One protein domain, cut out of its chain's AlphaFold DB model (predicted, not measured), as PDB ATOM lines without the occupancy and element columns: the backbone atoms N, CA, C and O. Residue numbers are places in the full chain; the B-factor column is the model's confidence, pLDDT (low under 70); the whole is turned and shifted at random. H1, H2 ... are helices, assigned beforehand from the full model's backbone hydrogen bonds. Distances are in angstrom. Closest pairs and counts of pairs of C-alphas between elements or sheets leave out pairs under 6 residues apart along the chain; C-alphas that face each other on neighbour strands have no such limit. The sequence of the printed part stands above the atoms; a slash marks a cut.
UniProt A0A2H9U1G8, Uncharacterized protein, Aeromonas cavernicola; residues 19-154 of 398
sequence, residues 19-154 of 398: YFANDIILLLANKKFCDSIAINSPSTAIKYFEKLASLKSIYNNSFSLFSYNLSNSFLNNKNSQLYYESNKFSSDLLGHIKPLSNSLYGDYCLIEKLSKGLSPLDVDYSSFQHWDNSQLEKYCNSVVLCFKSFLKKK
ATOM      1  N   TYR A  19      91.847 -78.791 363.535       81.56
ATOM      2  CA  TYR A  19      92.693 -77.871 362.771       81.56
ATOM      3  C   TYR A  19      92.362 -76.410 363.088       81.56
ATOM      4  O   TYR A  19      93.265 -75.635 363.378       81.56
ATOM      5  N   PHE A  20      91.080 -76.043 363.166       86.12
ATOM      6  CA  PHE A  20      90.706 -74.686 363.575       86.12
ATOM      7  C   PHE A  20      91.114 -74.380 365.018       86.12
ATOM      8  O   PHE A  20      91.651 -73.310 365.291       86.12
ATOM      9  N   ALA A  21      90.918 -75.321 365.946       83.62
ATOM     10  CA  ALA A  21      91.382 -75.165 367.320       83.62
ATOM     11  C   ALA A  21      92.909 -75.008 367.379       83.62
ATOM     12  O   ALA A  21      93.412 -74.171 368.123       83.62
ATOM     13  N   ASN A  22      93.644 -75.775 366.571       86.88
ATOM     14  CA  ASN A  22      95.089 -75.645 366.447       86.88
ATOM     15  C   ASN A  22      95.506 -74.244 365.984       86.88
ATOM     16  O   ASN A  22      96.345 -73.615 366.625       86.88
ATOM     17  N   ASP A  23      94.898 -73.754 364.909       90.62
ATOM     18  CA  ASP A  23      95.229 -72.458 364.324       90.62
ATOM     19  C   ASP A  23      94.877 -71.314 365.278       90.62
ATOM     20  O   ASP A  23      95.663 -70.384 365.443       90.62
ATOM     21  N   ILE A  24      93.753 -71.418 365.999       91.75
ATOM     22  CA  ILE A  24      93.396 -70.471 367.062       91.75
ATOM     23  C   ILE A  24      94.474 -70.460 368.148       91.75
ATOM     24  O   ILE A  24      94.933 -69.390 368.537       91.75
ATOM     25  N   ILE A  25      94.920 -71.623 368.630       92.19
ATOM     26  CA  ILE A  25      95.965 -71.678 369.661       92.19
ATOM     27  C   ILE A  25      97.291 -71.112 369.141       92.19
ATOM     28  O   ILE A  25      97.972 -70.412 369.884       92.19
ATOM     29  N   LEU A  26      97.645 -71.339 367.874       92.19
ATOM     30  CA  LEU A  26      98.830 -70.733 367.260       92.19
ATOM     31  C   LEU A  26      98.720 -69.207 367.153       92.19
ATOM     32  O   LEU A  26      99.701 -68.510 367.411       92.19
ATOM     33  N   LEU A  27      97.536 -68.676 366.833       94.25
ATOM     34  CA  LEU A  27      97.281 -67.233 366.846       94.25
ATOM     35  C   LEU A  27      97.436 -66.655 368.259       94.25
ATOM     36  O   LEU A  27      98.071 -65.614 368.433       94.25
ATOM     37  N   LEU A  28      96.918 -67.353 369.275       94.38
ATOM     38  CA  LEU A  28      97.083 -66.974 370.683       94.38
ATOM     39  C   LEU A  28      98.537 -67.124 371.153       94.38
ATOM     40  O   LEU A  28      98.984 -66.367 372.006       94.38
ATOM     41  N   ALA A  29      99.315 -68.033 370.562       94.62
ATOM     42  CA  ALA A  29     100.732 -68.195 370.866       94.62
ATOM     43  C   ALA A  29     101.606 -67.010 370.417       94.62
ATOM     44  O   ALA A  29     102.809 -67.020 370.673       94.62
ATOM     45  N   ASN A  30     101.051 -65.983 369.770       95.44
ATOM     46  CA  ASN A  30     101.792 -64.778 369.420       95.44
ATOM     47  C   ASN A  30     102.402 -64.097 370.663       95.44
ATOM     48  O   ASN A  30     101.690 -63.787 371.618       95.44
ATOM     49  N   LYS A  31     103.708 -63.779 370.621       92.56
ATOM     50  CA  LYS A  31     104.437 -63.160 371.747       92.56
ATOM     51  C   LYS A  31     103.745 -61.902 372.297       92.56
ATOM     52  O   LYS A  31     103.563 -61.801 373.502       92.56
ATOM     53  N   LYS A  32     103.255 -60.997 371.434       94.31
ATOM     54  CA  LYS A  32     102.566 -59.765 371.875       94.31
ATOM     55  C   LYS A  32     101.264 -60.058 372.619       94.31
ATOM     56  O   LYS A  32     100.907 -59.345 373.555       94.31
ATOM     57  N   PHE A  33     100.541 -61.091 372.192       96.12
ATOM     58  CA  PHE A  33      99.317 -61.509 372.864       96.12
ATOM     59  C   PHE A  33      99.629 -62.135 374.229       96.12
ATOM     60  O   PHE A  33      99.000 -61.768 375.223       96.12
ATOM     61  N   CYS A  34     100.647 -62.998 374.301       96.88
ATOM     62  CA  CYS A  34     101.140 -63.558 375.559       96.88
ATOM     63  C   CYS A  34     101.597 -62.472 376.545       96.88
ATOM     64  O   CYS A  34     101.219 -62.524 377.714       96.88
ATOM     65  N   ASP A  35     102.320 -61.451 376.075       95.31
ATOM     66  CA  ASP A  35     102.735 -60.304 376.895       95.31
ATOM     67  C   ASP A  35     101.522 -59.539 377.441       95.31
ATOM     68  O   ASP A  35     101.475 -59.190 378.622       95.31
ATOM     69  N   SER A  36     100.495 -59.333 376.608       95.88
ATOM     70  CA  SER A  36      99.251 -58.693 377.037       95.88
ATOM     71  C   SER A  36      98.511 -59.513 378.098       95.88
ATOM     72  O   SER A  36      98.005 -58.938 379.061       95.88
ATOM     73  N   ILE A  37      98.464 -60.845 377.970       96.25
ATOM     74  CA  ILE A  37      97.902 -61.719 379.011       96.25
ATOM     75  C   ILE A  37      98.718 -61.610 380.299       96.25
ATOM     76  O   ILE A  37      98.129 -61.465 381.372       96.25
ATOM     77  N   ALA A  38     100.049 -61.655 380.204       95.31
ATOM     78  CA  ALA A  38     100.927 -61.654 381.367       95.31
ATOM     79  C   ALA A  38     100.788 -60.384 382.225       95.31
ATOM     80  O   ALA A  38     100.912 -60.455 383.449       95.31
ATOM     81  N   ILE A  39     100.497 -59.247 381.587       93.31
ATOM     82  CA  ILE A  39     100.285 -57.955 382.252       93.31
ATOM     83  C   ILE A  39      98.833 -57.793 382.703       93.31
ATOM     84  O   ILE A  39      98.570 -57.471 383.857       93.31
ATOM     85  N   ASN A  40      97.884 -57.982 381.784       94.06
ATOM     86  CA  ASN A  40      96.516 -57.490 381.962       94.06
ATOM     87  C   ASN A  40      95.521 -58.579 382.372       94.06
ATOM     88  O   ASN A  40      94.424 -58.266 382.832       94.06
ATOM     89  N   SER A  41      95.843 -59.859 382.166       93.31
ATOM     90  CA  SER A  41      94.886 -60.950 382.378       93.31
ATOM     91  C   SER A  41      95.524 -62.248 382.900       93.31
ATOM     92  O   SER A  41      95.321 -63.320 382.321       93.31
ATOM     93  N   PRO A  42      96.249 -62.211 384.034       92.44
ATOM     94  CA  PRO A  42      96.842 -63.413 384.623       92.44
ATOM     95  C   PRO A  42      95.793 -64.476 384.998       92.44
ATOM     96  O   PRO A  42      96.064 -65.673 384.921       92.44
ATOM     97  N   SER A  43      94.559 -64.067 385.312       93.50
ATOM     98  CA  SER A  43      93.433 -64.979 385.568       93.50
ATOM     99  C   SER A  43      93.046 -65.830 384.352       93.50
ATOM    100  O   SER A  43      92.615 -66.973 384.517       93.50
ATOM    101  N   THR A  44      93.237 -65.318 383.133       95.06
ATOM    102  CA  THR A  44      93.029 -66.087 381.896       95.06
ATOM    103  C   THR A  44      94.083 -67.180 381.761       95.06
ATOM    104  O   THR A  44      93.737 -68.319 381.449       95.06
ATOM    105  N   ALA A  45      95.347 -66.871 382.066       95.94
ATOM    106  CA  ALA A  45      96.413 -67.868 382.074       95.94
ATOM    107  C   ALA A  45      96.146 -68.966 383.118       95.94
ATOM    108  O   ALA A  45      96.223 -70.145 382.785       95.94
ATOM    109  N   ILE A  46      95.745 -68.599 384.341       96.19
ATOM    110  CA  ILE A  46      95.374 -69.554 385.401       96.19
ATOM    111  C   ILE A  46      94.314 -70.543 384.900       96.19
ATOM    112  O   ILE A  46      94.553 -71.750 384.898       96.19
ATOM    113  N   LYS A  47      93.184 -70.038 384.385       96.62
ATOM    114  CA  LYS A  47      92.090 -70.881 383.869       96.62
ATOM    115  C   LYS A  47      92.524 -71.760 382.699       96.62
ATOM    116  O   LYS A  47      92.070 -72.898 382.582       96.62
ATOM    117  N   TYR A  48      93.386 -71.243 381.826       95.00
ATOM    118  CA  TYR A  48      93.953 -72.012 380.723       95.00
ATOM    119  C   TYR A  48      94.755 -73.216 381.237       95.00
ATOM    120  O   TYR A  48      94.480 -74.348 380.832       95.00
ATOM    121  N   PHE A  49      95.681 -73.006 382.176       95.69
ATOM    122  CA  PHE A  49      96.493 -74.086 382.741       95.69
ATOM    123  C   PHE A  49      95.667 -75.072 383.577       95.69
ATOM    124  O   PHE A  49      95.845 -76.280 383.436       95.69
ATOM    125  N   GLU A  50      94.700 -74.598 384.368       94.94
ATOM    126  CA  GLU A  50      93.750 -75.463 385.087       94.94
ATOM    127  C   GLU A  50      92.955 -76.350 384.123       94.94
ATOM    128  O   GLU A  50      92.788 -77.555 384.346       94.94
ATOM    129  N   LYS A  51      92.492 -75.773 383.007       94.38
ATOM    130  CA  LYS A  51      91.768 -76.537 381.997       94.38
ATOM    131  C   LYS A  51      92.668 -77.590 381.365       94.38
ATOM    132  O   LYS A  51      92.223 -78.730 381.239       94.38
ATOM    133  N   LEU A  52      93.908 -77.251 381.017       93.00
ATOM    134  CA  LEU A  52      94.868 -78.214 380.477       93.00
ATOM    135  C   LEU A  52      95.204 -79.335 381.466       93.00
ATOM    136  O   LEU A  52      95.260 -80.495 381.057       93.00
ATOM    137  N   ALA A  53      95.369 -79.021 382.752       92.12
ATOM    138  CA  ALA A  53      95.614 -80.013 383.799       92.12
ATOM    139  C   ALA A  53      94.486 -81.060 383.865       92.12
ATOM    140  O   ALA A  53      94.747 -82.252 384.035       92.12
ATOM    141  N   SER A  54      93.233 -80.631 383.646       91.75
ATOM    142  CA  SER A  54      92.061 -81.521 383.626       91.75
ATOM    143  C   SER A  54      91.998 -82.464 382.413       91.75
ATOM    144  O   SER A  54      91.231 -83.430 382.419       91.75
ATOM    145  N   LEU A  55      92.785 -82.212 381.359       88.75
ATOM    146  CA  LEU A  55      92.768 -83.032 380.151       88.75
ATOM    147  C   LEU A  55      93.560 -84.328 380.347       88.75
ATOM    148  O   LEU A  55      94.693 -84.347 380.843       88.75
ATOM    149  N   LYS A  56      92.990 -85.437 379.862       82.44
ATOM    150  CA  LYS A  56      93.680 -86.737 379.843       82.44
ATOM    151  C   LYS A  56      94.957 -86.681 378.999       82.44
ATOM    152  O   LYS A  56      95.976 -87.244 379.390       82.44
ATOM    153  N   SER A  57      94.921 -85.952 377.889       78.44
ATOM    154  CA  SER A  57      95.978 -85.913 376.882       78.44
ATOM    155  C   SER A  57      95.971 -84.579 376.135       78.44
ATOM    156  O   SER A  57      94.917 -84.012 375.857       78.44
ATOM    157  N   ILE A  58      97.171 -84.095 375.812       80.00
ATOM    158  CA  ILE A  58      97.403 -82.915 374.977       80.00
ATOM    159  C   ILE A  58      98.063 -83.441 373.705       80.00
ATOM    160  O   ILE A  58      99.187 -83.936 373.746       80.00
ATOM    161  N   TYR A  59      97.321 -83.431 372.601       68.62
ATOM    162  CA  TYR A  59      97.736 -84.081 371.353       68.62
ATOM    163  C   TYR A  59      98.486 -83.149 370.395       68.62
ATOM    164  O   TYR A  59      98.883 -83.587 369.322       68.62
ATOM    165  N   ASN A  60      98.654 -81.872 370.750       75.31
ATOM    166  CA  ASN A  60      99.086 -80.854 369.804       75.31
ATOM    167  C   ASN A  60     100.154 -79.913 370.384       75.31
ATOM    168  O   ASN A  60      99.959 -79.312 371.443       75.31
ATOM    169  N   ASN A  61     101.249 -79.759 369.635       85.44
ATOM    170  CA  ASN A  61     102.401 -78.917 369.960       85.44
ATOM    171  C   ASN A  61     102.052 -77.428 370.101       85.44
ATOM    172  O   ASN A  61     102.786 -76.696 370.761       85.44
ATOM    173  N   SER A  62     100.935 -76.966 369.542       90.75
ATOM    174  CA  SER A  62     100.511 -75.567 369.650       90.75
ATOM    175  C   SER A  62     100.167 -75.170 371.083       90.75
ATOM    176  O   SER A  62     100.503 -74.066 371.505       90.75
ATOM    177  N   PHE A  63      99.600 -76.084 371.881       92.25
ATOM    178  CA  PHE A  63      99.396 -75.842 373.316       92.25
ATOM    179  C   PHE A  63     100.726 -75.734 374.061       92.25
ATOM    180  O   PHE A  63     100.867 -74.891 374.947       92.25
ATOM    181  N   SER A  64     101.717 -76.545 373.683       93.00
ATOM    182  CA  SER A  64     103.075 -76.455 374.220       93.00
ATOM    183  C   SER A  64     103.714 -75.108 373.880       93.00
ATOM    184  O   SER A  64     104.206 -74.429 374.775       93.00
ATOM    185  N   LEU A  65     103.622 -74.665 372.620       94.31
ATOM    186  CA  LEU A  65     104.150 -73.372 372.176       94.31
ATOM    187  C   LEU A  65     103.473 -72.196 372.891       94.31
ATOM    188  O   LEU A  65     104.161 -71.302 373.380       94.31
ATOM    189  N   PHE A  66     102.141 -72.203 372.995       95.69
ATOM    190  CA  PHE A  66     101.413 -71.153 373.707       95.69
ATOM    191  C   PHE A  66     101.796 -71.107 375.191       95.69
ATOM    192  O   PHE A  66     102.085 -70.037 375.721       95.69
ATOM    193  N   SER A  67     101.879 -72.267 375.847       95.88
ATOM    194  CA  SER A  67     102.270 -72.358 377.260       95.88
ATOM    195  C   SER A  67     103.709 -71.891 377.495       95.88
ATOM    196  O   SER A  67     103.974 -71.176 378.460       95.88
ATOM    197  N   TYR A  68     104.629 -72.253 376.596       95.81
ATOM    198  CA  TYR A  68     106.012 -71.778 376.593       95.81
ATOM    199  C   TYR A  68     106.085 -70.253 376.438       95.81
ATOM    200  O   TYR A  68     106.732 -69.588 377.248       95.81
ATOM    201  N   ASN A  69     105.385 -69.684 375.452       96.56
ATOM    202  CA  ASN A  69     105.400 -68.241 375.216       96.56
ATOM    203  C   ASN A  69     104.773 -67.471 376.385       96.56
ATOM    204  O   ASN A  69     105.351 -66.482 376.818       96.56
ATOM    205  N   LEU A  70     103.655 -67.947 376.951       96.69
ATOM    206  CA  LEU A  70     103.066 -67.356 378.158       96.69
ATOM    207  C   LEU A  70     104.048 -67.362 379.329       96.69
ATOM    208  O   LEU A  70     104.245 -66.328 379.962       96.69
ATOM    209  N   SER A  71     104.683 -68.504 379.607       96.75
ATOM    210  CA  SER A  71     105.667 -68.620 380.687       96.75
ATOM    211  C   SER A  71     106.827 -67.632 380.512       96.75
ATOM    212  O   SER A  71     107.172 -66.908 381.446       96.75
ATOM    213  N   ASN A  72     107.372 -67.525 379.295       96.56
ATOM    214  CA  ASN A  72     108.435 -66.569 378.987       96.56
ATOM    215  C   ASN A  72     107.961 -65.114 379.126       96.56
ATOM    216  O   ASN A  72     108.693 -64.304 379.685       96.56
ATOM    217  N   SER A  73     106.735 -64.778 378.714       96.56
ATOM    218  CA  SER A  73     106.145 -63.449 378.938       96.56
ATOM    219  C   SER A  73     106.004 -63.114 380.431       96.56
ATOM    220  O   SER A  73     106.319 -61.997 380.841       96.56
ATOM    221  N   PHE A  74     105.596 -64.076 381.269       96.31
ATOM    222  CA  PHE A  74     105.541 -63.888 382.723       96.31
ATOM    223  C   PHE A  74     106.930 -63.677 383.339       96.31
ATOM    224  O   PHE A  74     107.095 -62.781 384.164       96.31
ATOM    225  N   LEU A  75     107.930 -64.464 382.932       95.50
ATOM    226  CA  LEU A  75     109.305 -64.361 383.438       95.50
ATOM    227  C   LEU A  75     110.006 -63.076 382.975       95.50
ATOM    228  O   LEU A  75     110.679 -62.418 383.770       95.50
ATOM    229  N   ASN A  76     109.812 -62.680 381.718       95.06
ATOM    230  CA  ASN A  76     110.421 -61.479 381.150       95.06
ATOM    231  C   ASN A  76     109.813 -60.185 381.707       95.06
ATOM    232  O   ASN A  76     110.475 -59.150 381.708       95.06
ATOM    233  N   ASN A  77     108.575 -60.230 382.200       93.50
ATOM    234  CA  ASN A  77     107.883 -59.049 382.687       93.50
ATOM    235  C   ASN A  77     107.820 -58.991 384.218       93.50
ATOM    236  O   ASN A  77     107.007 -59.665 384.850       93.50
ATOM    237  N   LYS A  78     108.625 -58.102 384.808       92.75
ATOM    238  CA  LYS A  78     108.657 -57.863 386.260       92.75
ATOM    239  C   LYS A  78     107.365 -57.296 386.847       92.75
ATOM    240  O   LYS A  78     107.156 -57.399 388.050       92.75
ATOM    241  N   ASN A  79     106.497 -56.721 386.017       90.56
ATOM    242  CA  ASN A  79     105.176 -56.248 386.430       90.56
ATOM    243  C   ASN A  79     104.112 -57.349 386.350       90.56
ATOM    244  O   ASN A  79     102.942 -57.085 386.615       90.56
ATOM    245  N   SER A  80     104.481 -58.574 385.972       92.75
ATOM    246  CA  SER A  80     103.542 -59.686 385.934       92.75
ATOM    247  C   SER A  80     103.235 -60.217 387.336       92.75
ATOM    248  O   SER A  80     104.039 -60.099 388.267       92.75
ATOM    249  N   GLN A  81     102.080 -60.870 387.488       91.31
ATOM    250  CA  GLN A  81     101.653 -61.449 388.767       91.31
ATOM    251  C   GLN A  81     102.682 -62.435 389.362       91.31
ATOM    252  O   GLN A  81     102.782 -62.544 390.583       91.31
ATOM    253  N   LEU A  82     103.520 -63.078 388.537       92.06
ATOM    254  CA  LEU A  82     104.584 -63.980 388.997       92.06
ATOM    255  C   LEU A  82     105.565 -63.291 389.967       92.06
ATOM    256  O   LEU A  82     106.091 -63.914 390.899       92.06
ATOM    257  N   TYR A  83     105.809 -61.990 389.790       91.12
ATOM    258  CA  TYR A  83     106.711 -61.232 390.656       91.12
ATOM    259  C   TYR A  83     106.069 -60.878 391.999       91.12
ATOM    260  O   TYR A  83     106.754 -60.965 393.021       91.12
ATOM    261  N   TYR A  84     104.755 -60.648 392.016       87.56
ATOM    262  CA  TYR A  84     103.971 -60.359 393.219       87.56
ATOM    263  C   TYR A  84     103.643 -61.606 394.059       87.56
ATOM    264  O   TYR A  84     103.396 -61.494 395.255       87.56
ATOM    265  N   GLU A  85     103.746 -62.814 393.496       87.25
ATOM    266  CA  GLU A  85     103.571 -64.084 394.228       87.25
ATOM    267  C   GLU A  85     104.825 -64.534 395.026       87.25
ATOM    268  O   GLU A  85     105.051 -65.722 395.279       87.25
ATOM    269  N   SER A  86     105.702 -63.597 395.410       67.88
ATOM    270  CA  SER A  86     106.962 -63.902 396.106       67.88
ATOM    271  C   SER A  86     106.791 -64.120 397.618       67.88
ATOM    272  O   SER A  86     106.057 -63.388 398.273       67.88
ATOM    273  N   ASN A  87     107.529 -65.086 398.184       58.28
ATOM    274  CA  ASN A  87     107.661 -65.260 399.638       58.28
ATOM    275  C   ASN A  87     108.751 -64.324 400.175       58.28
ATOM    276  O   ASN A  87     109.890 -64.752 400.348       58.28
ATOM    277  N   LYS A  88     108.416 -63.066 400.451       55.56
ATOM    278  CA  LYS A  88     109.149 -62.209 401.401       55.56
ATOM    279  C   LYS A  88     108.096 -61.446 402.214       55.56
ATOM    280  O   LYS A  88     106.944 -61.408 401.803       55.56
ATOM    281  N   PHE A  89     108.479 -60.908 403.374       47.88
ATOM    282  CA  PHE A  89     107.650 -60.327 404.454       47.88
ATOM    283  C   PHE A  89     106.567 -59.285 404.065       47.88
ATOM    284  O   PHE A  89     105.885 -58.759 404.936       47.88
ATOM    285  N   SER A  90     106.395 -59.002 402.776       53.53
ATOM    286  CA  SER A  90     105.386 -58.144 402.156       53.53
ATOM    287  C   SER A  90     104.326 -58.930 401.359       53.53
ATOM    288  O   SER A  90     103.722 -58.372 400.447       53.53
ATOM    289  N   SER A  91     104.157 -60.235 401.597       58.94
ATOM    290  CA  SER A  91     103.239 -61.065 400.808       58.94
ATOM    291  C   SER A  91     101.783 -60.883 401.241       58.94
ATOM    292  O   SER A  91     101.382 -61.375 402.294       58.94
ATOM    293  N   ASP A  92     100.978 -60.251 400.386       71.44
ATOM    294  CA  ASP A  92      99.513 -60.285 400.469       71.44
ATOM    295  C   ASP A  92      98.977 -61.716 400.245       71.44
ATOM    296  O   ASP A  92      99.732 -62.647 399.945       71.44
ATOM    297  N   LEU A  93      97.654 -61.919 400.333       80.62
ATOM    298  CA  LEU A  93      96.997 -63.225 400.138       80.62
ATOM    299  C   LEU A  93      97.526 -63.987 398.907       80.62
ATOM    300  O   LEU A  93      97.801 -65.184 398.994       80.62
ATOM    301  N   LEU A  94      97.727 -63.295 397.778       81.69
ATOM    302  CA  LEU A  94      98.241 -63.886 396.538       81.69
ATOM    303  C   LEU A  94      99.669 -64.429 396.669       81.69
ATOM    304  O   LEU A  94      99.978 -65.461 396.079       81.69
ATOM    305  N   GLY A  95     100.519 -63.802 397.481       81.12
ATOM    306  CA  GLY A  95     101.853 -64.318 397.785       81.12
ATOM    307  C   GLY A  95     101.824 -65.609 398.606       81.12
ATOM    308  O   GLY A  95     102.718 -66.438 398.458       81.12
ATOM    309  N   HIS A  96     100.771 -65.837 399.399       79.69
ATOM    310  CA  HIS A  96     100.584 -67.090 400.134       79.69
ATOM    311  C   HIS A  96     100.005 -68.208 399.265       79.69
ATOM    312  O   HIS A  96     100.532 -69.322 399.270       79.69
ATOM    313  N   ILE A  97      98.930 -67.928 398.521       86.88
ATOM    314  CA  ILE A  97      98.231 -68.955 397.734       86.88
ATOM    315  C   ILE A  97      98.876 -69.228 396.366       86.88
ATOM    316  O   ILE A  97      98.697 -70.317 395.825       86.88
ATOM    317  N   LYS A  98      99.638 -68.269 395.824       90.75
ATOM    318  CA  LYS A  98     100.409 -68.347 394.567       90.75
ATOM    319  C   LYS A  98      99.657 -68.995 393.395       90.75
ATOM    320  O   LYS A  98     100.144 -69.981 392.835       90.75
ATOM    321  N   PRO A  99      98.442 -68.526 393.058       92.81
ATOM    322  CA  PRO A  99      97.579 -69.213 392.110       92.81
ATOM    323  C   PRO A  99      98.223 -69.316 390.727       92.81
ATOM    324  O   PRO A  99      98.197 -70.391 390.142       92.81
ATOM    325  N   LEU A 100      98.877 -68.260 390.232       94.69
ATOM    326  CA  LEU A 100      99.538 -68.306 388.931       94.69
ATOM    327  C   LEU A 100     100.713 -69.289 388.949       94.69
ATOM    328  O   LEU A 100     100.778 -70.186 388.112       94.69
ATOM    329  N   SER A 101     101.617 -69.159 389.919       94.56
ATOM    330  CA  SER A 101     102.800 -70.018 390.026       94.56
ATOM    331  C   SER A 101     102.410 -71.493 390.154       94.56
ATOM    332  O   SER A 101     103.017 -72.349 389.512       94.56
ATOM    333  N   ASN A 102     101.379 -71.796 390.949       94.75
ATOM    334  CA  ASN A 102     100.875 -73.155 391.131       94.75
ATOM    335  C   ASN A 102     100.196 -73.699 389.869       94.75
ATOM    336  O   ASN A 102     100.417 -74.862 389.538       94.75
ATOM    337  N   SER A 103      99.429 -72.892 389.135       95.38
ATOM    338  CA  SER A 103      98.819 -73.338 387.876       95.38
ATOM    339  C   SER A 103      99.860 -73.579 386.779       95.38
ATOM    340  O   SER A 103      99.747 -74.558 386.046       95.38
ATOM    341  N   LEU A 104     100.886 -72.726 386.670       94.75
ATOM    342  CA  LEU A 104     101.927 -72.850 385.640       94.75
ATOM    343  C   LEU A 104     102.937 -73.957 385.953       94.75
ATOM    344  O   LEU A 104     103.320 -74.714 385.060       94.75
ATOM    345  N   TYR A 105     103.398 -74.024 387.205       95.75
ATOM    346  CA  TYR A 105     104.553 -74.839 387.591       95.75
ATOM    347  C   TYR A 105     104.261 -75.875 388.677       95.75
ATOM    348  O   TYR A 105     105.111 -76.711 388.962       95.75
ATOM    349  N   GLY A 106     103.079 -75.855 389.293       94.31
ATOM    350  CA  GLY A 106     102.723 -76.732 390.411       94.31
ATOM    351  C   GLY A 106     102.234 -78.129 390.021       94.31
ATOM    352  O   GLY A 106     102.048 -78.960 390.912       94.31
ATOM    353  N   ASP A 107     102.057 -78.431 388.731       93.12
ATOM    354  CA  ASP A 107     101.663 -79.757 388.233       93.12
ATOM    355  C   ASP A 107     102.733 -80.336 387.293       93.12
ATOM    356  O   ASP A 107     102.788 -80.025 386.100       93.12
ATOM    357  N   TYR A 108     103.577 -81.221 387.835       92.50
ATOM    358  CA  TYR A 108     104.606 -81.910 387.054       92.50
ATOM    359  C   TYR A 108     104.016 -82.709 385.880       92.50
ATOM    360  O   TYR A 108     104.578 -82.690 384.789       92.50
ATOM    361  N   CYS A 109     102.875 -83.379 386.068       90.00
ATOM    362  CA  CYS A 109     102.275 -84.205 385.021       90.00
ATOM    363  C   CYS A 109     101.788 -83.350 383.846       90.00
ATOM    364  O   CYS A 109     101.852 -83.784 382.695       90.00
ATOM    365  N   LEU A 110     101.300 -82.134 384.114       92.62
ATOM    366  CA  LEU A 110     100.973 -81.179 383.057       92.62
ATOM    367  C   LEU A 110     102.230 -80.734 382.301       92.62
ATOM    368  O   LEU A 110     102.241 -80.757 381.069       92.62
ATOM    369  N   ILE A 111     103.295 -80.372 383.020       93.00
ATOM    370  CA  ILE A 111     104.560 -79.952 382.405       93.00
ATOM    371  C   ILE A 111     105.145 -81.072 381.536       93.00
ATOM    372  O   ILE A 111     105.553 -80.812 380.408       93.00
ATOM    373  N   GLU A 112     105.120 -82.315 382.012       89.44
ATOM    374  CA  GLU A 112     105.568 -83.499 381.269       89.44
ATOM    375  C   GLU A 112     104.735 -83.766 380.009       89.44
ATOM    376  O   GLU A 112     105.271 -84.120 378.957       89.44
ATOM    377  N   LYS A 113     103.415 -83.541 380.059       89.38
ATOM    378  CA  LYS A 113     102.574 -83.605 378.853       89.38
ATOM    379  C   LYS A 113     102.975 -82.532 377.836       89.38
ATOM    380  O   LYS A 113     103.040 -82.832 376.645       89.38
ATOM    381  N   LEU A 114     103.240 -81.306 378.294       90.81
ATOM    382  CA  LEU A 114     103.608 -80.175 377.434       90.81
ATOM    383  C   LEU A 114     105.035 -80.293 376.878       90.81
ATOM    384  O   LEU A 114     105.276 -79.874 375.745       90.81
ATOM    385  N   SER A 115     105.958 -80.926 377.609       87.56
ATOM    386  CA  SER A 115     107.370 -81.055 377.226       87.56
ATOM    387  C   SER A 115     107.630 -81.943 376.007       87.56
ATOM    388  O   SER A 115     108.774 -82.062 375.584       87.56
ATOM    389  N   LYS A 116     106.596 -82.567 375.424       81.81
ATOM    390  CA  LYS A 116     106.698 -83.231 374.113       81.81
ATOM    391  C   LYS A 116     106.975 -82.245 372.970       81.81
ATOM    392  O   LYS A 116     107.524 -82.650 371.952       81.81
ATOM    393  N   GLY A 117     106.590 -80.979 373.144       83.19
ATOM    394  CA  GLY A 117     106.970 -79.863 372.280       83.19
ATOM    395  C   GLY A 117     107.929 -78.928 373.014       83.19
ATOM    396  O   GLY A 117     109.112 -79.223 373.154       83.19
ATOM    397  N   LEU A 118     107.398 -77.812 373.514       88.75
ATOM    398  CA  LEU A 118     108.095 -76.863 374.386       88.75
ATOM    399  C   LEU A 118     107.469 -76.866 375.784       88.75
ATOM    400  O   LEU A 118     106.251 -76.786 375.942       88.75
ATOM    401  N   SER A 119     108.312 -76.967 376.805       91.62
ATOM    402  CA  SER A 119     107.886 -76.920 378.201       91.62
ATOM    403  C   SER A 119     107.660 -75.472 378.651       91.62
ATOM    404  O   SER A 119     108.425 -74.595 378.259       91.62
ATOM    405  N   PRO A 120     106.709 -75.202 379.564       94.38
ATOM    406  CA  PRO A 120     106.662 -73.932 380.290       94.38
ATOM    407  C   PRO A 120     107.955 -73.611 381.058       94.38
ATOM    408  O   PRO A 120     108.199 -72.454 381.373       94.38
ATOM    409  N   LEU A 121     108.781 -74.610 381.382       95.38
ATOM    410  CA  LEU A 121     110.096 -74.398 381.998       95.38
ATOM    411  C   LEU A 121     111.221 -74.176 380.978       95.38
ATOM    412  O   LEU A 121     112.337 -73.876 381.383       95.38
ATOM    413  N   ASP A 122     110.956 -74.315 379.678       93.94
ATOM    414  CA  ASP A 122     111.939 -73.942 378.665       93.94
ATOM    415  C   ASP A 122     111.982 -72.411 378.549       93.94
ATOM    416  O   ASP A 122     110.952 -71.734 378.602       93.94
ATOM    417  N   VAL A 123     113.180 -71.860 378.363       92.25
ATOM    418  CA  VAL A 123     113.391 -70.411 378.243       92.25
ATOM    419  C   VAL A 123     113.787 -70.023 376.825       92.25
ATOM    420  O   VAL A 123     114.383 -70.808 376.086       92.25
ATOM    421  N   ASP A 124     113.477 -68.795 376.428       89.12
ATOM    422  CA  ASP A 124     114.095 -68.164 375.264       89.12
ATOM    423  C   ASP A 124     115.545 -67.792 375.611       89.12
ATOM    424  O   ASP A 124     115.784 -66.867 376.390       89.12
ATOM    425  N   TYR A 125     116.520 -68.515 375.046       86.06
ATOM    426  CA  TYR A 125     117.949 -68.306 375.317       86.06
ATOM    427  C   TYR A 125     118.398 -66.857 375.097       86.06
ATOM    428  O   TYR A 125     119.234 -66.359 375.849       86.06
ATOM    429  N   SER A 126     117.823 -66.169 374.104       87.06
ATOM    430  CA  SER A 126     118.153 -64.768 373.825       87.06
ATOM    431  C   SER A 126     117.726 -63.845 374.970       87.06
ATOM    432  O   SER A 126     118.462 -62.937 375.349       87.06
ATOM    433  N   SER A 127     116.564 -64.114 375.569       88.19
ATOM    434  CA  SER A 127     116.060 -63.365 376.721       88.19
ATOM    435  C   SER A 127     116.820 -63.740 377.992       88.19
ATOM    436  O   SER A 127     117.223 -62.861 378.747       88.19
ATOM    437  N   PHE A 128     117.083 -65.035 378.190       90.69
ATOM    438  CA  PHE A 128     117.746 -65.569 379.378       90.69
ATOM    439  C   PHE A 128     119.128 -64.949 379.633       90.69
ATOM    440  O   PHE A 128     119.476 -64.660 380.776       90.69
ATOM    441  N   GLN A 129     119.909 -64.704 378.577       87.06
ATOM    442  CA  GLN A 129     121.229 -64.069 378.692       87.06
ATOM    443  C   GLN A 129     121.175 -62.651 379.278       87.06
ATOM    444  O   GLN A 129     122.137 -62.217 379.903       87.06
ATOM    445  N   HIS A 130     120.053 -61.952 379.105       91.06
ATOM    446  CA  HIS A 130     119.852 -60.577 379.566       91.06
ATOM    447  C   HIS A 130     119.063 -60.502 380.877       91.06
ATOM    448  O   HIS A 130     118.768 -59.408 381.353       91.06
ATOM    449  N   TRP A 131     118.697 -61.647 381.457       94.56
ATOM    450  CA  TRP A 131     117.983 -61.672 382.723       94.56
ATOM    451  C   TRP A 131     118.845 -61.148 383.851       94.56
ATOM    452  O   TRP A 131     119.956 -61.635 384.061       94.56
ATOM    453  N   ASP A 132     118.288 -60.256 384.658       95.00
ATOM    454  CA  ASP A 132     118.900 -59.886 385.928       95.00
ATOM    455  C   ASP A 132     118.622 -60.912 387.039       95.00
ATOM    456  O   ASP A 132     117.963 -61.942 386.856       95.00
ATOM    457  N   ASN A 133     119.146 -60.612 388.224       95.12
ATOM    458  CA  ASN A 133     119.081 -61.474 389.395       95.12
ATOM    459  C   ASN A 133     117.644 -61.765 389.848       95.12
ATOM    460  O   ASN A 133     117.349 -62.886 390.253       95.12
ATOM    461  N   SER A 134     116.720 -60.809 389.712       94.31
ATOM    462  CA  SER A 134     115.320 -61.031 390.092       94.31
ATOM    463  C   SER A 134     114.628 -62.027 389.162       94.31
ATOM    464  O   SER A 134     113.863 -62.873 389.625       94.31
ATOM    465  N   GLN A 135     114.927 -61.982 387.863       96.00
ATOM    466  CA  GLN A 135     114.334 -62.897 386.885       96.00
ATOM    467  C   GLN A 135     114.907 -64.309 387.030       96.00
ATOM    468  O   GLN A 135     114.156 -65.288 387.027       96.00
ATOM    469  N   LEU A 136     116.220 -64.415 387.266       96.69
ATOM    470  CA  LEU A 136     116.864 -65.689 387.581       96.69
ATOM    471  C   LEU A 136     116.298 -66.310 388.867       96.69
ATOM    472  O   LEU A 136     115.948 -67.489 388.865       96.69
ATOM    473  N   GLU A 137     116.153 -65.531 389.948       95.56
ATOM    474  CA  GLU A 137     115.568 -66.003 391.215       95.56
ATOM    475  C   GLU A 137     114.150 -66.549 390.989       95.56
ATOM    476  O   GLU A 137     113.787 -67.609 391.507       95.56
ATOM    477  N   LYS A 138     113.340 -65.867 390.170       94.81
ATOM    478  CA  LYS A 138     111.987 -66.326 389.832       94.81
ATOM    479  C   LYS A 138     111.983 -67.614 389.033       94.81
ATOM    480  O   LYS A 138     111.237 -68.522 389.391       94.81
ATOM    481  N   TYR A 139     112.843 -67.735 388.033       96.81
ATOM    482  CA  TYR A 139     112.972 -68.973 387.277       96.81
ATOM    483  C   TYR A 139     113.416 -70.150 388.158       96.81
ATOM    484  O   TYR A 139     112.771 -71.199 388.148       96.81
ATOM    485  N   CYS A 140     114.436 -69.958 389.002       96.94
ATOM    486  CA  CYS A 140     114.873 -70.954 389.980       96.94
ATOM    487  C   CYS A 140     113.718 -71.405 390.891       96.94
ATOM    488  O   CYS A 140     113.514 -72.602 391.099       96.94
ATOM    489  N   ASN A 141     112.916 -70.461 391.392       94.75
ATOM    490  CA  ASN A 141     111.749 -70.759 392.223       94.75
ATOM    491  C   ASN A 141     110.672 -71.561 391.472       94.75
ATOM    492  O   ASN A 141     110.104 -72.494 392.045       94.75
ATOM    493  N   SER A 142     110.413 -71.246 390.200       95.75
ATOM    494  CA  SER A 142     109.487 -71.998 389.343       95.75
ATOM    495  C   SER A 142     109.946 -73.443 389.127       95.75
ATOM    496  O   SER A 142     109.146 -74.375 389.246       95.75
ATOM    497  N   VAL A 143     111.246 -73.654 388.889       96.56
ATOM    498  CA  VAL A 143     111.831 -74.997 388.751       96.56
ATOM    499  C   VAL A 143     111.705 -75.780 390.063       96.56
ATOM    500  O   VAL A 143     111.257 -76.926 390.040       96.56
ATOM    501  N   VAL A 144     112.010 -75.164 391.212       95.12
ATOM    502  CA  VAL A 144     111.845 -75.789 392.540       95.12
ATOM    503  C   VAL A 144     110.380 -76.145 392.820       95.12
ATOM    504  O   VAL A 144     110.103 -77.192 393.408       95.12
ATOM    505  N   LEU A 145     109.427 -75.302 392.414       94.62
ATOM    506  CA  LEU A 145     107.999 -75.571 392.589       94.62
ATOM    507  C   LEU A 145     107.561 -76.814 391.800       94.62
ATOM    508  O   LEU A 145     106.941 -77.716 392.373       94.62
ATOM    509  N   CYS A 146     107.961 -76.905 390.531       94.75
ATOM    510  CA  CYS A 146     107.726 -78.089 389.703       94.75
ATOM    511  C   CYS A 146     108.409 -79.329 390.283       94.75
ATOM    512  O   CYS A 146     107.800 -80.393 390.389       94.75
ATOM    513  N   PHE A 147     109.642 -79.181 390.762       92.75
ATOM    514  CA  PHE A 147     110.382 -80.263 391.391       92.75
ATOM    515  C   PHE A 147     109.689 -80.802 392.654       92.75
ATOM    516  O   PHE A 147     109.561 -82.012 392.830       92.75
ATOM    517  N   LYS A 148     109.131 -79.932 393.503       91.88
ATOM    518  CA  LYS A 148     108.309 -80.357 394.650       91.88
ATOM    519  C   LYS A 148     107.058 -81.127 394.209       91.88
ATOM    520  O   LYS A 148     106.677 -82.092 394.872       91.88
ATOM    521  N   SER A 149     106.421 -80.724 393.108       91.25
ATOM    522  CA  SER A 149     105.281 -81.448 392.522       91.25
ATOM    523  C   SER A 149     105.679 -82.834 392.004       91.25
ATOM    524  O   SER A 149     104.997 -83.821 392.277       91.25
ATOM    525  N   PHE A 150     106.830 -82.927 391.340       89.69
ATOM    526  CA  PHE A 150     107.411 -84.183 390.875       89.69
ATOM    527  C   PHE A 150     107.662 -85.166 392.025       89.69
ATOM    528  O   PHE A 150     107.218 -86.315 391.972       89.69
ATOM    529  N   LEU A 151     108.299 -84.701 393.105       87.50
ATOM    530  CA  LEU A 151     108.571 -85.540 394.272       87.50
ATOM    531  C   LEU A 151     107.280 -86.072 394.901       87.50
ATOM    532  O   LEU A 151     107.211 -87.264 395.197       87.50
ATOM    533  N   LYS A 152     106.223 -85.242 394.988       86.00
ATOM    534  CA  LYS A 152     104.884 -85.640 395.473       86.00
ATOM    535  C   LYS A 152     104.310 -86.873 394.766       86.00
ATOM    536  O   LYS A 152     103.525 -87.614 395.357       86.00
ATOM    537  N   LYS A 153     104.702 -87.114 393.514       79.75
ATOM    538  CA  LYS A 153     104.255 -88.252 392.698       79.75
ATOM    539  C   LYS A 153     105.147 -89.502 392.821       79.75
ATOM    540  O   LYS A 153     104.852 -90.500 392.176       79.75
ATOM    541  N   LYS A 154     106.165 -89.482 393.696       70.50
ATOM    542  CA  LYS A 154     107.080 -90.597 394.032       70.50
ATOM    543  C   LYS A 154     108.031 -91.056 392.904       70.50
ATOM    544  O   LYS A 154     108.462 -92.203 392.901       70.50
TER     545      LYS A 154
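This is residues 19 to 154 of the 398 residues of an uncharacterized protein of Aeromonas cavernicola (UniProt A0A2H9U1G8). This is a compact cluster of crossed helices round H4, which runs through the middle, with H2 packed on it and H7 lying between H3 and the longest helix, H10. H10 covers one side and crosses H7 and H8, while H1 lies at one end of the long axis and the loop of residues 86 to 91, beside H6, at the other. The printed part has 136 residues with ten named helices, H1 to H10 in that order, and no named strand; its class is all helix. It is compact, with a radius of gyration of the C-alphas of 14.2 A and spans of 47 by 37 by 28 A.

Find C-alpha 19 at (92.693, -77.871, 362.771), where H1, residues 19 to 28, begins. Next come H2, residues 31 to 40, and H3, residues 42 to 53, 16.7 A long from first to last C-alpha. At C-alpha 61, (102.401, -78.917, 369.960), H4 begins and runs 22.2 A to residue 76. Read on through H5, residues 81 to 84, H6, residues 93 to 97, H7, residues 99 to 105, H8, residues 108 to 114, and H9, residues 125 to 128. H10, residues 133 to 152, runs 28.7 A and ends at C-alpha 152, (104.884, -85.640, 395.473).

Start at the hub, H4, which touches five helices. It touches H2 at a steep tilt of 55 degrees; look at the closest C-alphas, those of Cys 34 and Leu 70, 5.0 A apart. With residues 62 to 66 alone it touches H1 at a shallow tilt of 10 degrees, the same way, closest at C-alphas 26 and 62, 5.6 A. H4 touches H8, closest at C-alphas 64 and 114, 4.9 A, and H10, closest at C-alphas 75 and 135, 6.3 A. H4 and H5 only just touch, with 3 pairs of C-alphas within 8 A, and only at the corner, closest at C-alphas 74 and 82, 6.3 A. H7 touches H3, closest at C-alphas 46 and 100, 5.6 A, and H10, about perpendicular at 77 degrees, closest at C-alphas 105 and 146, 5.0 A. H6 touches no helix but is near H5; H9 touches no helix but is near H4. Every O i to N i+4 pair is within hydrogen-bond range in H1, H2, H3, H4, H6, H7, H8 and H10; H5 and H9 are too short for such a pair.

The C-alphas farthest apart are those of Tyr 19 and Phe 89, 47.6 A. The printed part has no cut and no long link. Mean pLDDT of the printed part is 89.8; residue 59 and residues 86 to 91 are under 70.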